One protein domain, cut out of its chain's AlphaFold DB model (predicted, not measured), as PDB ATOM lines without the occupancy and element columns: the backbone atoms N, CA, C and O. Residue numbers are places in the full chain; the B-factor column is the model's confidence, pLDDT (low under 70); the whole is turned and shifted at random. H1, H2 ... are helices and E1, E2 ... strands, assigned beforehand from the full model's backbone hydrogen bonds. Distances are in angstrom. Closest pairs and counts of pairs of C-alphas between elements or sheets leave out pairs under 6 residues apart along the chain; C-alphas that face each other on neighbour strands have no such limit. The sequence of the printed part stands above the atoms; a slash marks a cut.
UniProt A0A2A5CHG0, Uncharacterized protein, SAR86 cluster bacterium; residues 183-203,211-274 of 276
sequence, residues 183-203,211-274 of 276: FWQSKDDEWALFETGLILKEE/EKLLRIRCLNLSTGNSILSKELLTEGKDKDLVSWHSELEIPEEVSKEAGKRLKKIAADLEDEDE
ATOM      1  N   PHE A 183     244.515 167.878 194.935       82.94
ATOM      2  CA  PHE A 183     245.797 167.337 194.471       82.94
ATOM      3  C   PHE A 183     246.976 168.199 194.944       82.94
ATOM      4  O   PHE A 183     248.120 167.746 194.933       82.94
ATOM      5  N   TRP A 184     246.708 169.443 195.357       87.25
ATOM      6  CA  TRP A 184     247.714 170.356 195.882       87.25
ATOM      7  C   TRP A 184     247.116 171.378 196.853       87.25
ATOM      8  O   TRP A 184     245.971 171.806 196.703       87.25
ATOM      9  N   GLN A 185     247.919 171.795 197.830       86.69
ATOM     10  CA  GLN A 185     247.595 172.825 198.811       86.69
ATOM     11  C   GLN A 185     248.834 173.699 199.049       86.69
ATOM     12  O   GLN A 185     249.956 173.185 199.076       86.69
ATOM     13  N   SER A 186     248.645 175.014 199.180       87.06
ATOM     14  CA  SER A 186     249.748 175.944 199.427       87.06
ATOM     15  C   SER A 186     250.352 175.712 200.811       87.06
ATOM     16  O   SER A 186     249.681 175.262 201.734       87.06
ATOM     17  N   LYS A 187     251.635 176.047 200.976       82.75
ATOM     18  CA  LYS A 187     252.357 175.858 202.250       82.75
ATOM     19  C   LYS A 187     251.771 176.655 203.416       82.75
ATOM     20  O   LYS A 187     251.982 176.276 204.563       82.75
ATOM     21  N   ASP A 188     251.067 177.735 203.102       82.31
ATOM     22  CA  ASP A 188     250.407 178.608 204.070       82.31
ATOM     23  C   ASP A 188     248.941 178.199 204.320       82.31
ATOM     24  O   ASP A 188     248.204 178.930 204.977       82.31
ATOM     25  N   ASP A 189     248.501 177.051 203.777       81.00
ATOM     26  CA  ASP A 189     247.140 176.500 203.879       81.00
ATOM     27  C   ASP A 189     246.021 177.448 203.413       81.00
ATOM     28  O   ASP A 189     244.850 177.280 203.747       81.00
ATOM     29  N   GLU A 190     246.363 178.452 202.610       85.50
ATOM     30  CA  GLU A 190     245.403 179.446 202.137       85.50
ATOM     31  C   GLU A 190     244.727 179.030 200.824       85.50
ATOM     32  O   GLU A 190     243.582 179.408 200.572       85.50
ATOM     33  N   TRP A 191     245.396 178.228 199.993       87.12
ATOM     34  CA  TRP A 191     244.903 177.849 198.670       87.12
ATOM     35  C   TRP A 191     244.952 176.343 198.469       87.12
ATOM     36  O   TRP A 191     245.957 175.708 198.776       87.12
ATOM     37  N   ALA A 192     243.893 175.779 197.894       87.94
ATOM     38  CA  ALA A 192     243.820 174.375 197.514       87.94
ATOM     39  C   ALA A 192     243.361 174.237 196.061       87.94
ATOM     40  O   ALA A 192     242.472 174.958 195.601       87.94
ATOM     41  N   LEU A 193     243.975 173.304 195.340       86.12
ATOM     42  CA  LEU A 193     243.655 172.996 193.955       86.12
ATOM     43  C   LEU A 193     242.988 171.624 193.859       86.12
ATOM     44  O   LEU A 193     243.471 170.639 194.423       86.12
ATOM     45  N   PHE A 194     241.890 171.577 193.114       85.31
ATOM     46  CA  PHE A 194     241.093 170.383 192.866       85.31
ATOM     47  C   PHE A 194     240.972 170.165 191.366       85.31
ATOM     48  O   PHE A 194     240.783 171.118 190.605       85.31
ATOM     49  N   GLU A 195     241.052 168.912 190.945       81.56
ATOM     50  CA  GLU A 195     240.607 168.533 189.612       81.56
ATOM     51  C   GLU A 195     239.086 168.549 189.595       81.56
ATOM     52  O   GLU A 195     238.426 168.112 190.538       81.56
ATOM     53  N   THR A 196     238.517 169.109 188.541       75.00
ATOM     54  CA  THR A 196     237.075 169.184 188.404       75.00
ATOM     55  C   THR A 196     236.671 168.972 186.959       75.00
ATOM     56  O   THR A 196     237.273 169.511 186.035       75.00
ATOM     57  N   GLY A 197     235.612 168.192 186.772       70.31
ATOM     58  CA  GLY A 197     234.925 168.049 185.492       70.31
ATOM     59  C   GLY A 197     233.724 168.986 185.365       70.31
ATOM     60  O   GLY A 197     232.774 168.641 184.667       70.31
ATOM     61  N   LEU A 198     233.703 170.103 186.107       69.94
ATOM     62  CA  LEU A 198     232.613 171.080 186.086       69.94
ATOM     63  C   LEU A 198     232.514 171.777 184.720       69.94
ATOM     64  O   LEU A 198     233.401 172.537 184.320       69.94
ATOM     65  N   ILE A 199     231.379 171.569 184.057       67.94
ATOM     66  CA  ILE A 199     231.008 172.200 182.786       67.94
ATOM     67  C   ILE A 199     230.227 173.485 183.092       67.94
ATOM     68  O   ILE A 199     229.305 173.480 183.917       67.94
ATOM     69  N   LEU A 200     230.606 174.606 182.469       67.56
ATOM     70  CA  LEU A 200     229.914 175.883 182.667       67.56
ATOM     71  C   LEU A 200     228.597 175.906 181.874       67.56
ATOM     72  O   LEU A 200     228.451 175.236 180.863       67.56
ATOM     73  N   LYS A 201     227.617 176.705 182.316       65.12
ATOM     74  CA  LYS A 201     226.257 176.737 181.727       65.12
ATOM     75  C   LYS A 201     226.190 177.128 180.241       65.12
ATOM     76  O   LYS A 201     225.134 176.969 179.641       65.12
ATOM     77  N   GLU A 202     227.263 177.683 179.690       64.75
ATOM     78  CA  GLU A 202     227.362 178.133 178.296       64.75
ATOM     79  C   GLU A 202     228.173 177.161 177.422       64.75
ATOM     80  O   GLU A 202     228.442 177.463 176.264       64.75
ATOM     81  N   GLU A 203     228.559 176.005 177.966       64.62
ATOM     82  CA  GLU A 203     229.359 174.990 177.283       64.62
ATOM     83  C   GLU A 203     228.536 173.737 177.012       64.62
ATOM     84  O   GLU A 203     227.719 173.316 177.837       64.62
ATOM     85  N   GLU A 211     236.062 163.319 175.989       55.50
ATOM     86  CA  GLU A 211     235.848 164.738 175.656       55.50
ATOM     87  C   GLU A 211     235.712 165.626 176.906       55.50
ATOM     88  O   GLU A 211     235.457 166.835 176.818       55.50
ATOM     89  N   LYS A 212     235.813 165.041 178.104       62.56
ATOM     90  CA  LYS A 212     235.554 165.756 179.349       62.56
ATOM     91  C   LYS A 212     236.690 166.736 179.635       62.56
ATOM     92  O   LYS A 212     237.761 166.355 180.092       62.56
ATOM     93  N   LEU A 213     236.419 168.026 179.428       63.31
ATOM     94  CA  LEU A 213     237.305 169.133 179.803       63.31
ATOM     95  C   LEU A 213     237.632 169.078 181.303       63.31
ATOM     96  O   LEU A 213     236.880 169.572 182.147       63.31
ATOM     97  N   LEU A 214     238.773 168.476 181.636       71.44
ATOM     98  CA  LEU A 214     239.317 168.464 182.983       71.44
ATOM     99  C   LEU A 214     239.902 169.842 183.292       71.44
ATOM    100  O   LEU A 214     240.848 170.315 182.660       71.44
ATOM    101  N   ARG A 215     239.299 170.506 184.274       79.25
ATOM    102  CA  ARG A 215     239.678 171.837 184.740       79.25
ATOM    103  C   ARG A 215     240.261 171.760 186.127       79.25
ATOM    104  O   ARG A 215     240.051 170.811 186.878       79.25
ATOM    105  N   ILE A 216     240.947 172.828 186.490       85.69
ATOM    106  CA  ILE A 216     241.443 173.015 187.838       85.69
ATOM    107  C   ILE A 216     240.585 174.062 188.521       85.69
ATOM    108  O   ILE A 216     240.477 175.210 188.085       85.69
ATOM    109  N   ARG A 217     239.975 173.652 189.627       85.75
ATOM    110  CA  ARG A 217     239.317 174.547 190.563       85.75
ATOM    111  C   ARG A 217     240.330 174.977 191.610       85.75
ATOM    112  O   ARG A 217     240.877 174.155 192.337       85.75
ATOM    113  N   CYS A 218     240.530 176.277 191.707       86.88
ATOM    114  CA  CYS A 218     241.279 176.920 192.765       86.88
ATOM    115  C   CYS A 218     240.315 177.395 193.852       86.88
ATOM    116  O   CYS A 218     239.389 178.156 193.573       86.88
ATOM    117  N   LEU A 219     240.511 176.929 195.081       87.00
ATOM    118  CA  LEU A 219     239.742 177.325 196.253       87.00
ATOM    119  C   LEU A 219     240.645 178.100 197.207       87.00
ATOM    120  O   LEU A 219     241.653 177.577 197.682       87.00
ATOM    121  N   ASN A 220     240.246 179.320 197.528       86.75
ATOM    122  CA  ASN A 220     240.801 180.057 198.646       86.75
ATOM    123  C   ASN A 220     240.110 179.583 199.936       86.75
ATOM    124  O   ASN A 220     238.903 179.771 200.109       86.75
ATOM    125  N   LEU A 221     240.864 178.957 200.834       83.94
ATOM    126  CA  LEU A 221     240.365 178.381 202.082       83.94
ATOM    127  C   LEU A 221     240.036 179.448 203.135       83.94
ATOM    128  O   LEU A 221     239.169 179.218 203.977       83.94
ATOM    129  N   SER A 222     240.675 180.622 203.079       82.25
ATOM    130  CA  SER A 222     240.448 181.710 204.041       82.25
ATOM    131  C   SER A 222     239.164 182.500 203.749       82.25
ATOM    132  O   SER A 222     238.458 182.908 204.672       82.25
ATOM    133  N   THR A 223     238.825 182.681 202.472       82.12
ATOM    134  CA  THR A 223     237.653 183.451 202.012       82.12
ATOM    135  C   THR A 223     236.502 182.580 201.510       82.12
ATOM    136  O   THR A 223     235.378 183.063 201.393       82.12
ATOM    137  N   GLY A 224     236.763 181.308 201.198       80.00
ATOM    138  CA  GLY A 224     235.803 180.398 200.568       80.00
ATOM    139  C   GLY A 224     235.575 180.665 199.075       80.00
ATOM    140  O   GLY A 224     234.726 180.015 198.461       80.00
ATOM    141  N   ASN A 225     236.314 181.603 198.473       83.75
ATOM    142  CA  ASN A 225     236.179 181.934 197.059       83.75
ATOM    143  C   ASN A 225     236.748 180.822 196.180       83.75
ATOM    144  O   ASN A 225     237.856 180.338 196.402       83.75
ATOM    145  N   SER A 226     235.999 180.449 195.148       84.56
ATOM    146  CA  SER A 226     236.374 179.390 194.219       84.56
ATOM    147  C   SER A 226     236.420 179.909 192.792       84.56
ATOM    148  O   SER A 226     235.481 180.561 192.340       84.56
ATOM    149  N   ILE A 227     237.483 179.566 192.069       86.19
ATOM    150  CA  ILE A 227     237.751 180.035 190.710       86.19
ATOM    151  C   ILE A 227     238.157 178.850 189.841       86.19
ATOM    152  O   ILE A 227     238.829 177.934 190.303       86.19
ATOM    153  N   LEU A 228     237.739 178.861 188.579       85.75
ATOM    154  CA  LEU A 228     238.069 177.818 187.612       85.75
ATOM    155  C   LEU A 228     239.158 178.297 186.656       85.75
ATOM    156  O   LEU A 228     239.170 179.461 186.241       85.75
ATOM    157  N   SER A 229     240.061 177.385 186.306       85.44
ATOM    158  CA  SER A 229     241.031 177.568 185.231       85.44
ATOM    159  C   SER A 229     240.307 177.731 183.898       85.44
ATOM    160  O   SER A 229     239.385 176.966 183.609       85.44
ATOM    161  N   LYS A 230     240.755 178.690 183.092       81.75
ATOM    162  CA  LYS A 230     240.236 178.972 181.756       81.75
ATOM    163  C   LYS A 230     241.089 178.318 180.675       81.75
ATOM    164  O   LYS A 230     240.586 177.492 179.927       81.75
ATOM    165  N   GLU A 231     242.375 178.648 180.614       80.19
ATOM    166  CA  GLU A 231     243.316 178.083 179.635       80.19
ATOM    167  C   GLU A 231     244.756 178.124 180.165       80.19
ATOM    168  O   GLU A 231     245.097 178.928 181.037       80.19
ATOM    169  N   LEU A 232     245.611 177.246 179.641       81.44
ATOM    170  CA  LEU A 232     247.050 177.274 179.896       81.44
ATOM    171  C   LEU A 232     247.711 178.317 178.984       81.44
ATOM    172  O   LEU A 232     247.538 178.280 177.768       81.44
ATOM    173  N   LEU A 233     248.513 179.215 179.554       80.88
ATOM    174  CA  LEU A 233     249.255 180.217 178.792       80.88
ATOM    175  C   LEU A 233     250.498 179.578 178.152       80.88
ATOM    176  O   LEU A 233     251.424 179.135 178.838       80.88
ATOM    177  N   THR A 234     250.522 179.525 176.819       72.31
ATOM    178  CA  THR A 234     251.552 178.827 176.025       72.31
ATOM    179  C   THR A 234     252.652 179.748 175.478       72.31
ATOM    180  O   THR A 234     253.736 179.268 175.126       72.31
ATOM    181  N   GLU A 235     252.429 181.066 175.468       68.81
ATOM    182  CA  GLU A 235     253.330 182.074 174.897       68.81
ATOM    183  C   GLU A 235     253.601 183.238 175.872       68.81
ATOM    184  O   GLU A 235     252.741 183.628 176.657       68.81
ATOM    185  N   GLY A 236     254.802 183.831 175.809       72.12
ATOM    186  CA  GLY A 236     255.180 185.013 176.604       72.12
ATOM    187  C   GLY A 236     256.025 184.727 177.855       72.12
ATOM    188  O   GLY A 236     256.610 183.655 178.001       72.12
ATOM    189  N   LYS A 237     256.150 185.729 178.743       67.19
ATOM    190  CA  LYS A 237     256.900 185.624 180.018       67.19
ATOM    191  C   LYS A 237     256.169 184.797 181.079       67.19
ATOM    192  O   LYS A 237     256.824 184.234 181.947       67.19
ATOM    193  N   ASP A 238     254.854 184.688 180.935       74.38
ATOM    194  CA  ASP A 238     253.929 183.977 181.821       74.38
ATOM    195  C   ASP A 238     253.631 182.558 181.312       74.38
ATOM    196  O   ASP A 238     252.620 181.944 181.650       74.38
ATOM    197  N   LYS A 239     254.521 182.038 180.460       71.56
ATOM    198  CA  LYS A 239     254.444 180.685 179.927       71.56
ATOM    199  C   LYS A 239     254.415 179.687 181.087       71.56
ATOM    200  O   LYS A 239     255.241 179.770 181.992       71.56
ATOM    201  N   ASP A 240     253.481 178.743 181.021       75.31
ATOM    202  CA  ASP A 240     253.201 177.713 182.036       75.31
ATOM    203  C   ASP A 240     252.345 178.172 183.229       75.31
ATOM    204  O   ASP A 240     252.124 177.387 184.155       75.31
ATOM    205  N   LEU A 241     251.823 179.401 183.197       83.50
ATOM    206  CA  LEU A 241     250.765 179.853 184.101       83.50
ATOM    207  C   LEU A 241     249.379 179.545 183.528       83.50
ATOM    208  O   LEU A 241     249.187 179.392 182.323       83.50
ATOM    209  N   VAL A 242     248.393 179.471 184.414       84.38
ATOM    210  CA  VAL A 242     246.983 179.294 184.074       84.38
ATOM    211  C   VAL A 242     246.292 180.650 184.074       84.38
ATOM    212  O   VAL A 242     246.468 181.447 185.000       84.38
ATOM    213  N   SER A 243     245.494 180.914 183.043       83.75
ATOM    214  CA  SER A 243     244.534 182.014 183.064       83.75
ATOM    215  C   SER A 243     243.251 181.552 183.757       83.75
ATOM    216  O   SER A 243     242.855 180.389 183.666       83.75
ATOM    217  N   TRP A 244     242.596 182.452 184.484       86.56
ATOM    218  CA  TRP A 244     241.485 182.110 185.369       86.56
ATOM    219  C   TRP A 244     240.199 182.817 184.938       86.56
ATOM    220  O   TRP A 244     240.235 183.921 184.397       86.56
ATOM    221  N   HIS A 245     239.040 182.211 185.203       81.88
ATOM    222  CA  HIS A 245     237.717 182.795 184.921       81.88
ATOM    223  C   HIS A 245     237.304 183.910 185.913       81.88
ATOM    224  O   HIS A 245     236.120 184.102 186.186       81.88
ATOM    225  N   SER A 246     238.263 184.637 186.491       79.38
ATOM    226  CA  SER A 246     238.018 185.704 187.466       79.38
ATOM    227  C   SER A 246     239.054 186.816 187.328       79.38
ATOM    228  O   SER A 246     240.182 186.569 186.912       79.38
ATOM    229  N   GLU A 247     238.672 188.029 187.728       74.44
ATOM    230  CA  GLU A 247     239.575 189.177 187.880       74.44
ATOM    231  C   GLU A 247     240.379 189.125 189.194       74.44
ATOM    232  O   GLU A 247     241.185 190.013 189.459       74.44
ATOM    233  N   LEU A 248     240.160 188.107 190.039       78.06
ATOM    234  CA  LEU A 248     240.931 187.927 191.266       78.06
ATOM    235  C   LEU A 248     242.397 187.616 190.936       78.06
ATOM    236  O   LEU A 248     242.690 186.686 190.185       78.06
ATOM    237  N   GLU A 249     243.319 188.349 191.557       77.56
ATOM    238  CA  GLU A 249     244.750 188.072 191.464       77.56
ATOM    239  C   GLU A 249     245.077 186.760 192.194       77.56
ATOM    240  O   GLU A 249     245.083 186.690 193.424       77.56
ATOM    241  N   ILE A 250     245.327 185.697 191.426       84.00
ATOM    242  CA  ILE A 250     245.755 184.401 191.959       84.00
ATOM    243  C   ILE A 250     247.285 184.381 192.050       84.00
ATOM    244  O   ILE A 250     247.947 184.722 191.064       84.00
ATOM    245  N   PRO A 251     247.873 183.964 193.190       85.81
ATOM    246  CA  PRO A 251     249.322 183.909 193.337       85.81
ATOM    247  C   PRO A 251     249.996 183.057 192.256       85.81
ATOM    248  O   PRO A 251     249.510 181.989 191.874       85.81
ATOM    249  N   GLU A 252     251.169 183.499 191.804       83.00
ATOM    250  CA  GLU A 252     251.909 182.853 190.714       83.00
ATOM    251  C   GLU A 252     252.261 181.387 191.030       83.00
ATOM    252  O   GLU A 252     252.219 180.541 190.142       83.00
ATOM    253  N   GLU A 253     252.549 181.052 192.294       84.81
ATOM    254  CA  GLU A 253     252.827 179.672 192.734       84.81
ATOM    255  C   GLU A 253     251.635 178.733 192.494       84.81
ATOM    256  O   GLU A 253     251.805 177.644 191.946       84.81
ATOM    257  N   VAL A 254     250.426 179.190 192.832       85.94
ATOM    258  CA  VAL A 254     249.174 178.446 192.636       85.94
ATOM    259  C   VAL A 254     248.906 178.251 191.142       85.94
ATOM    260  O   VAL A 254     248.541 177.163 190.699       85.94
ATOM    261  N   SER A 255     249.148 179.296 190.347       86.12
ATOM    262  CA  SER A 255     248.977 179.260 188.894       86.12
ATOM    263  C   SER A 255     249.992 178.345 188.191       86.12
ATOM    264  O   SER A 255     249.616 177.602 187.285       86.12
ATOM    265  N   LYS A 256     251.251 178.299 188.654       85.94
ATOM    266  CA  LYS A 256     252.268 177.353 188.152       85.94
ATOM    267  C   LYS A 256     251.899 175.908 188.434       85.94
ATOM    268  O   LYS A 256     252.071 175.056 187.566       85.94
ATOM    269  N   GLU A 257     251.435 175.612 189.644       86.06
ATOM    270  CA  GLU A 257     251.123 174.232 190.008       86.06
ATOM    271  C   GLU A 257     249.866 173.726 189.298       86.06
ATOM    272  O   GLU A 257     249.849 172.599 188.794       86.06
ATOM    273  N   ALA A 258     248.865 174.596 189.135       85.31
ATOM    274  CA  ALA A 258     247.737 174.332 188.253       85.31
ATOM    275  C   ALA A 258     248.209 174.078 186.807       85.31
ATOM    276  O   ALA A 258     247.810 173.098 186.178       85.31
ATOM    277  N   GLY A 259     249.131 174.897 186.294       84.25
ATOM    278  CA  GLY A 259     249.663 174.752 184.937       84.25
ATOM    279  C   GLY A 259     250.388 173.425 184.715       84.25
ATOM    280  O   GLY A 259     250.165 172.755 183.705       84.25
ATOM    281  N   LYS A 260     251.196 172.981 185.687       85.25
ATOM    282  CA  LYS A 260     251.835 171.654 185.647       85.25
ATOM    283  C   LYS A 260     250.811 170.528 185.601       85.25
ATOM    284  O   LYS A 260     251.008 169.571 184.853       85.25
ATOM    285  N   ARG A 261     249.739 170.623 186.393       85.00
ATOM    286  CA  ARG A 261     248.729 169.565 186.437       85.00
ATOM    287  C   ARG A 261     247.887 169.525 185.162       85.00
ATOM    288  O   ARG A 261     247.685 168.426 184.662       85.00
ATOM    289  N   LEU A 262     247.514 170.670 184.577       82.56
ATOM    290  CA  LEU A 262     246.847 170.720 183.262       82.56
ATOM    291  C   LEU A 262     247.708 170.114 182.151       82.56
ATOM    292  O   LEU A 262     247.198 169.358 181.335       82.56
ATOM    293  N   LYS A 263     249.018 170.391 182.139       82.62
ATOM    294  CA  LYS A 263     249.938 169.759 181.180       82.62
ATOM    295  C   LYS A 263     250.012 168.249 181.347       82.62
ATOM    296  O   LYS A 263     250.074 167.537 180.357       82.62
ATOM    297  N   LYS A 264     250.034 167.776 182.595       82.19
ATOM    298  CA  LYS A 264     250.051 166.342 182.875       82.19
ATOM    299  C   LYS A 264     248.750 165.678 182.422       82.19
ATOM    300  O   LYS A 264     248.816 164.650 181.783       82.19
ATOM    301  N   ILE A 265     247.604 166.298 182.697       77.00
ATOM    302  CA  ILE A 265     246.296 165.820 182.225       77.00
ATOM    303  C   ILE A 265     246.255 165.755 180.692       77.00
ATOM    304  O   ILE A 265     245.775 164.773 180.148       77.00
ATOM    305  N   ALA A 266     246.775 166.772 179.998       75.44
ATOM    306  CA  ALA A 266     246.835 166.770 178.537       75.44
ATOM    307  C   ALA A 266     247.738 165.652 177.982       75.44
ATOM    308  O   ALA A 266     247.367 165.018 177.006       75.44
ATOM    309  N   ALA A 267     248.885 165.386 178.616       77.94
ATOM    310  CA  ALA A 267     249.768 164.286 178.223       77.94
ATOM    311  C   ALA A 267     249.157 162.904 178.521       77.94
ATOM    312  O   ALA A 267     249.232 162.021 177.680       77.94
ATOM    313  N   ASP A 268     248.516 162.741 179.685       71.94
ATOM    314  CA  ASP A 268     247.846 161.491 180.067       71.94
ATOM    315  C   ASP A 268     246.692 161.158 179.079       71.94
ATOM    316  O   ASP A 268     246.445 159.988 178.817       71.94
ATOM    317  N   LEU A 269     246.026 162.171 178.495       68.06
ATOM    318  CA  LEU A 269     245.005 162.002 177.443       68.06
ATOM    319  C   LEU A 269     245.604 161.656 176.065       68.06
ATOM    320  O   LEU A 269     245.031 160.849 175.346       68.06
ATOM    321  N   GLU A 270     246.748 162.244 175.691       64.06
ATOM    322  CA  GLU A 270     247.444 161.915 174.431       64.06
ATOM    323  C   GLU A 270     247.986 160.471 174.431       64.06
ATOM    324  O   GLU A 270     247.967 159.817 173.392       64.06
ATOM    325  N   ASP A 271     248.427 159.962 175.588       60.78
ATOM    326  CA  ASP A 271     248.931 158.589 175.734       60.78
ATOM    327  C   ASP A 271     247.795 157.533 175.727       60.78
ATOM    328  O   ASP A 271     248.021 156.404 175.298       60.78
ATOM    329  N   GLU A 272     246.573 157.870 176.171       56.44
ATOM    330  CA  GLU A 272     245.403 156.966 176.113       56.44
ATOM    331  C   GLU A 272     244.845 156.809 174.681       56.44
ATOM    332  O   GLU A 272     244.348 155.736 174.343       56.44
ATOM    333  N   ASP A 273     245.006 157.818 173.816       53.62
ATOM    334  CA  ASP A 273     244.608 157.772 172.396       53.62
ATOM    335  C   ASP A 273     245.595 156.981 171.496       53.62
ATOM    336  O   ASP A 273     245.246 156.621 170.368       53.62
ATOM    337  N   GLU A 274     246.834 156.718 171.946       50.94
ATOM    338  CA  GLU A 274     247.848 155.960 171.180       50.94
ATOM    339  C   GLU A 274     247.784 154.430 171.392       50.94
ATOM    340  O   GLU A 274     248.375 153.685 170.599       50.94
TER     341      GLU A 274
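This is residues 183 to 203 and 211 to 274 of the 276 residues of an uncharacterized protein of SAR86 cluster bacterium (UniProt A0A2A5CHG0). A strongly twisted antiparallel sheet, in the order E1 - E2 - E3 - E4, has one long helix, H1, packed along one face, two layers in all. The 85 printed residues hold E1, E2, E3, E4 and H1 in chain order, class mixed. The whole is compact, with a radius of gyration of the C-alphas of 13.0 A and spans of 42 by 32 by 22 A.

E1, residues 191 to 196, is the antiparallel neighbour of E2, residues 215 to 220; N 194 and O 217 are 2.9 A apart, within hydrogen-bond range. E2 forms a hairpin with E3, residues 226 to 232, with N 218 and O 227 at 2.8 A. E3 forms another with E4, residues 242 to 244, with N 230 and O 243 at 2.8 A. E2, E3 and E4 are a meander, each strand the antiparallel neighbour of the one before. H1, residues 252 to 272, is on the sheet at a height of 8.3 A, along the strands, at 25 degrees to E2 on the local plane. The closest C-alphas of E4 and H1, Val 242 and Ser 255, are 5.2 A apart. In H1 every O i to N i+4 pair is within hydrogen-bond range.

E1 runs 15.5 A from C-alpha 191 at (244.903, 177.849, 198.670), E2 16.2 A, E3 18.0 A and E4 6.3 A. H1 runs 30.4 A to C-alpha 272 at (245.403, 156.966, 176.113).

The C-alphas farthest apart, of Thr 223 and Glu 274, are 42.5 A apart. Residues 204 to 210 are cut out, with 12.2 A between C-alphas 203 and 211. Of the links printed whole, none is long. Confidence is under 70 at residues 198 to 203, 211 to 213, 235, 237 and 269 to 274.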